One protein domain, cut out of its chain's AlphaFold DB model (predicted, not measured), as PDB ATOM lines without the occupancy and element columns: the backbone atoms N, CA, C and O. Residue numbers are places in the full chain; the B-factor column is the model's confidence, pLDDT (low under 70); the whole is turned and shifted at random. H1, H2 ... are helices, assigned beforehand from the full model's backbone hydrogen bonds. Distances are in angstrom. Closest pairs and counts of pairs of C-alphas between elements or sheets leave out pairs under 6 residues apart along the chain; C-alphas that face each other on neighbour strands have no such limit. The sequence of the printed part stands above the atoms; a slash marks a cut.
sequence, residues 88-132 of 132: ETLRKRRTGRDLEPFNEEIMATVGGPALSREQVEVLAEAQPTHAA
ATOM      1  N   GLU A  88      70.247 135.830 103.160       80.06
ATOM      2  CA  GLU A  88      70.582 136.565 104.377       80.06
ATOM      3  C   GLU A  88      72.024 137.084 104.331       80.06
ATOM      4  O   GLU A  88      72.900 136.538 103.663       80.06
ATOM      5  N   THR A  89      72.282 138.183 105.040       78.81
ATOM      6  CA  THR A  89      73.624 138.765 105.169       78.81
ATOM      7  C   THR A  89      73.869 139.176 106.609       78.81
ATOM      8  O   THR A  89      72.937 139.523 107.342       78.81
ATOM      9  N   LEU A  90      75.138 139.171 107.026       79.19
ATOM     10  CA  LEU A  90      75.494 139.648 108.355       79.19
ATOM     11  C   LEU A  90      75.065 141.105 108.537       79.19
ATOM     12  O   LEU A  90      75.341 141.981 107.709       79.19
ATOM     13  N   ARG A  91      74.437 141.389 109.681       80.25
ATOM     14  CA  ARG A  91      74.101 142.762 110.046       80.25
ATOM     15  C   ARG A  91      75.385 143.578 110.191       80.25
ATOM     16  O   ARG A  91      76.290 143.212 110.936       80.25
ATOM     17  N   LYS A  92      75.429 144.746 109.548       81.69
ATOM     18  CA  LYS A  92      76.510 145.717 109.757       81.69
ATOM     19  C   LYS A  92      76.521 146.196 111.210       81.69
ATOM     20  O   LYS A  92      75.477 146.616 111.727       81.69
ATOM     21  N   ARG A  93      77.706 146.181 111.830       78.38
ATOM     22  CA  ARG A  93      77.914 146.778 113.152       78.38
ATOM     23  C   ARG A  93      77.523 148.258 113.134       78.38
ATOM     24  O   ARG A  93      77.825 148.980 112.185       78.38
ATOM     25  N   ARG A  94      76.833 148.705 114.180       80.44
ATOM     26  CA  ARG A  94      76.432 150.099 114.397       80.44
ATOM     27  C   ARG A  94      77.311 150.709 115.484       80.44
ATOM     28  O   ARG A  94      77.176 150.363 116.658       80.44
ATOM     29  N   THR A  95      78.181 151.632 115.083       78.06
ATOM     30  CA  THR A  95      79.082 152.369 115.981       78.06
ATOM     31  C   THR A  95      78.306 152.999 117.139       78.06
ATOM     32  O   THR A  95      77.285 153.651 116.919       78.06
ATOM     33  N   GLY A  96      78.771 152.780 118.371       78.56
ATOM     34  CA  GLY A  96      78.165 153.325 119.592       78.56
ATOM     35  C   GLY A  96      76.889 152.623 120.071       78.56
ATOM     36  O   GLY A  96      76.333 153.028 121.089       78.56
ATOM     37  N   ARG A  97      76.410 151.587 119.367       75.62
ATOM     38  CA  ARG A  97      75.243 150.788 119.782       75.62
ATOM     39  C   ARG A  97      75.584 149.325 120.032       75.62
ATOM     40  O   ARG A  97      74.961 148.700 120.885       75.62
ATOM     41  N   ASP A  98      76.536 148.794 119.281       79.31
ATOM     42  CA  ASP A  98      76.963 147.410 119.426       79.31
ATOM     43  C   ASP A  98      78.120 147.312 120.419       79.31
ATOM     44  O   ASP A  98      78.953 148.215 120.502       79.31
ATOM     45  N   LEU A  99      78.155 146.214 121.174       78.00
ATOM     46  CA  LEU A  99      79.217 145.956 122.139       78.00
ATOM     47  C   LEU A  99      80.543 145.700 121.420       78.00
ATOM     48  O   LEU A  99      80.598 145.038 120.372       78.00
ATOM     49  N   GLU A 100      81.621 146.201 122.015       79.06
ATOM     50  CA  GLU A 100      82.963 145.838 121.580       79.06
ATOM     51  C   GLU A 100      83.187 144.329 121.754       79.06
ATOM     52  O   GLU A 100      82.545 143.704 122.606       79.06
ATOM     53  N   PRO A 101      84.040 143.709 120.919       76.06
ATOM     54  CA  PRO A 101      84.402 142.312 121.103       76.06
ATOM     55  C   PRO A 101      84.962 142.084 122.510       76.06
ATOM     56  O   PRO A 101      85.553 142.987 123.109       76.06
ATOM     57  N   PHE A 102      84.807 140.865 123.029       82.62
ATOM     58  CA  PHE A 102      85.509 140.484 124.249       82.62
ATOM     59  C   PHE A 102      87.028 140.565 124.040       82.62
ATOM     60  O   PHE A 102      87.521 140.547 122.910       82.62
ATOM     61  N   ASN A 103      87.772 140.677 125.140       85.69
ATOM     62  CA  ASN A 103      89.229 140.712 125.085       85.69
ATOM     63  C   ASN A 103      89.807 139.397 124.522       85.69
ATOM     64  O   ASN A 103      89.134 138.367 124.473       85.69
ATOM     65  N   GLU A 104      91.075 139.431 124.110       85.38
ATOM     66  CA  GLU A 104      91.737 138.283 123.475       85.38
ATOM     67  C   GLU A 104      91.755 137.033 124.366       85.38
ATOM     68  O   GLU A 104      91.596 135.927 123.861       85.38
ATOM     69  N   GLU A 105      91.881 137.205 125.684       83.38
ATOM     70  CA  GLU A 105      91.876 136.107 126.657       83.38
ATOM     71  C   GLU A 105      90.539 135.346 126.665       83.38
ATOM     72  O   GLU A 105      90.509 134.115 126.577       83.38
ATOM     73  N   ILE A 106      89.416 136.074 126.698       82.31
ATOM     74  CA  ILE A 106      88.081 135.474 126.613       82.31
ATOM     75  C   ILE A 106      87.888 134.846 125.236       82.31
ATOM     76  O   ILE A 106      87.468 133.693 125.158       82.31
ATOM     77  N   MET A 107      88.234 135.558 124.157       84.25
ATOM     78  CA  MET A 107      88.069 135.049 122.791       84.25
ATOM     79  C   MET A 107      88.865 133.758 122.562       84.25
ATOM     80  O   MET A 107      88.333 132.818 121.982       84.25
ATOM     81  N   ALA A 108      90.094 133.652 123.076       81.06
ATOM     82  CA  ALA A 108      90.896 132.428 123.007       81.06
ATOM     83  C   ALA A 108      90.228 131.238 123.718       81.06
ATOM     84  O   ALA A 108      90.375 130.098 123.284       81.06
ATOM     85  N   THR A 109      89.456 131.506 124.774       78.19
ATOM     86  CA  THR A 109      88.733 130.480 125.538       78.19
ATOM     87  C   THR A 109      87.458 130.014 124.825       78.19
ATOM     88  O   THR A 109      87.067 128.859 124.967       78.19
ATOM     89  N   VAL A 110      86.816 130.880 124.031       75.56
ATOM     90  CA  VAL A 110      85.532 130.593 123.353       75.56
ATOM     91  C   VAL A 110      85.669 130.217 121.872       75.56
ATOM     92  O   VAL A 110      84.697 130.292 121.126       75.56
ATOM     93  N   GLY A 111      86.861 129.793 121.437       75.19
ATOM     94  CA  GLY A 111      87.084 129.291 120.072       75.19
ATOM     95  C   GLY A 111      87.722 130.287 119.098       75.19
ATOM     96  O   GLY A 111      87.725 130.047 117.894       75.19
ATOM     97  N   GLY A 112      88.308 131.371 119.604       80.19
ATOM     98  CA  GLY A 112      89.054 132.348 118.817       80.19
ATOM     99  C   GLY A 112      88.214 133.545 118.361       80.19
ATOM    100  O   GLY A 112      87.052 133.680 118.740       80.19
ATOM    101  N   PRO A 113      88.806 134.472 117.587       81.06
ATOM    102  CA  PRO A 113      88.120 135.673 117.127       81.06
ATOM    103  C   PRO A 113      86.918 135.337 116.235       81.06
ATOM    104  O   PRO A 113      86.914 134.341 115.515       81.06
ATOM    105  N   ALA A 114      85.912 136.216 116.241       77.88
ATOM    106  CA  ALA A 114      84.792 136.108 115.314       77.88
ATOM    107  C   ALA A 114      85.286 136.157 113.857       77.88
ATOM    108  O   ALA A 114      86.192 136.928 113.528       77.88
ATOM    109  N   LEU A 115      84.664 135.358 112.991       81.06
ATOM    110  CA  LEU A 115      84.971 135.340 111.562       81.06
ATOM    111  C   LEU A 115      84.708 136.711 110.917       81.06
ATOM    112  O   LEU A 115      83.769 137.425 111.288       81.06
ATOM    113  N   SER A 116      85.528 137.067 109.927       82.25
ATOM    114  CA  SER A 116      85.305 138.258 109.108       82.25
ATOM    115  C   SER A 116      84.043 138.099 108.262       82.25
ATOM    116  O   SER A 116      83.577 136.989 107.996       82.25
ATOM    117  N   ARG A 117      83.493 139.223 107.795       79.62
ATOM    118  CA  ARG A 117      82.313 139.203 106.929       79.62
ATOM    119  C   ARG A 117      82.559 138.377 105.667       79.62
ATOM    120  O   ARG A 117      81.712 137.576 105.300       79.62
ATOM    121  N   GLU A 118      83.723 138.545 105.055       83.81
ATOM    122  CA  GLU A 118      84.132 137.843 103.840       83.81
ATOM    123  C   GLU A 118      84.272 136.338 104.097       83.81
ATOM    124  O   GLU A 118      83.803 135.532 103.301       83.81
ATOM    125  N   GLN A 119      84.862 135.945 105.232       85.56
ATOM    126  CA  GLN A 119      84.968 134.532 105.619       85.56
ATOM    127  C   GLN A 119      83.591 133.893 105.796       85.56
ATOM    128  O   GLN A 119      83.370 132.757 105.386       85.56
ATOM    129  N   VAL A 120      82.662 134.633 106.392       80.69
ATOM    130  CA  VAL A 120      81.295 134.171 106.610       80.69
ATOM    131  C   VAL A 120      80.506 134.094 105.300       80.69
ATOM    132  O   VAL A 120      79.781 133.127 105.092       80.69
ATOM    133  N   GLU A 121      80.676 135.060 104.397       78.44
ATOM    134  CA  GLU A 121      80.065 135.037 103.061       78.44
ATOM    135  C   GLU A 121      80.575 133.843 102.239       78.44
ATOM    136  O   GLU A 121      79.769 133.118 101.664       78.44
ATOM    137  N   VAL A 122      81.877 133.540 102.288       82.38
ATOM    138  CA  VAL A 122      82.441 132.336 101.651       82.38
ATOM    139  C   VAL A 122      81.851 131.051 102.238       82.38
ATOM    140  O   VAL A 122      81.539 130.131 101.490       82.38
ATOM    141  N   LEU A 123      81.671 130.965 103.561       77.19
ATOM    142  CA  LEU A 123      81.034 129.800 104.189       77.19
ATOM    143  C   LEU A 123      79.566 129.652 103.777       77.19
ATOM    144  O   LEU A 123      79.111 128.531 103.563       77.19
ATOM    145  N   ALA A 124      78.845 130.765 103.641       73.19
ATOM    146  CA  ALA A 124      77.464 130.767 103.172       73.19
ATOM    147  C   ALA A 124      77.353 130.322 101.700       73.19
ATOM    148  O   ALA A 124      76.398 129.639 101.340       73.19
ATOM    149  N   GLU A 125      78.333 130.665 100.857       74.81
ATOM    150  CA  GLU A 125      78.395 130.253  99.445       74.81
ATOM    151  C   GLU A 125      78.893 128.812  99.248       74.81
ATOM    152  O   GLU A 125      78.483 128.136  98.305       74.81
ATOM    153  N   ALA A 126      79.784 128.331 100.118       65.38
ATOM    154  CA  ALA A 126      80.406 127.012 100.007       65.38
ATOM    155  C   ALA A 126      79.502 125.857 100.467       65.38
ATOM    156  O   ALA A 126      79.838 124.691 100.233       65.38
ATOM    157  N   GLN A 127      78.375 126.141 101.126       62.44
ATOM    158  CA  GLN A 127      77.443 125.105 101.559       62.44
ATOM    159  C   GLN A 127      76.516 124.689 100.405       62.44
ATOM    160  O   GLN A 127      75.912 125.546  99.755       62.44
ATOM    161  N   PRO A 128      76.393 123.378 100.119       53.88
ATOM    162  CA  PRO A 128      75.543 122.911  99.038       53.88
ATOM    163  C   PRO A 128      74.105 123.343  99.311       53.88
ATOM    164  O   PRO A 128      73.553 123.094 100.381       53.88
ATOM    165  N   THR A 129      73.485 123.981  98.322       52.69
ATOM    166  CA  THR A 129      72.041 124.199  98.308       52.69
ATOM    167  C   THR A 129      71.400 122.816  98.288       52.69
ATOM    168  O   THR A 129      71.380 122.161  97.246       52.69
ATOM    169  N   HIS A 130      70.939 122.319  99.438       50.09
ATOM    170  CA  HIS A 130      70.121 121.115  99.445       50.09
ATOM    171  C   HIS A 130      68.814 121.481  98.735       50.09
ATOM    172  O   HIS A 130      67.986 122.234  99.244       50.09
ATOM    173  N   ALA A 131      68.710 121.054  97.479       38.56
ATOM    174  CA  ALA A 131      67.524 121.239  96.673       38.56
ATOM    175  C   ALA A 131      66.411 120.325  97.206       38.56
ATOM    176  O   ALA A 131      66.579 119.109  97.173       38.56
ATOM    177  N   ALA A 132      65.315 120.980  97.610       35.41
ATOM    178  CA  ALA A 132      63.936 120.508  97.794       35.41
ATOM    179  C   ALA A 132      63.664 119.394  98.819       35.41
ATOM    180  O   ALA A 132      64.082 118.238  98.603       35.41
TER     181      ALA A 132
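Overview. This is residues 88 to 132 of the 132 residues of an uncharacterized protein of Xanthomonas oryzae pv. oryzicola (strain BLS256) (UniProt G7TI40). With little regular structure, the printed part is an open, looped strip of chain: a long stretch without named elements, residues 88 to 103, swings out and round to the short helix H1, from which a link leads back to the longer helix H2. Residues 93 to 100 and 125 to 132 stick out. The 45 printed residues hold two named helices, H1 then H2, and no named strand; the class is all helix, though the helices hold 16 of the 45 residues. The whole is only just extended, close to loose, with a radius of gyration of the C-alphas of 14.2 A, and spans 41 by 26 by 17 A.

Along the chain. C-alpha 88 is at (70.582, 136.565, 104.377). H1, residues 104 to 109, begins at C-alpha 104, (91.737, 138.283, 123.475), and is 8.6 A long from first to last C-alpha. H2, residues 117 to 126, is 14.1 A long and ends at C-alpha 126, (80.406, 127.012, 100.007).

Arrangement. H1 and H2 are apart, joined by a short link of 7 residues. In both, every O i to N i+4 pair is within hydrogen-bond range.

Size, cuts and confidence. The C-alphas of Glu 105 and Ala 132 are the two farthest apart, 43.1 A. The printed part has no cut. Residues 126 to 132 have pLDDT under 70.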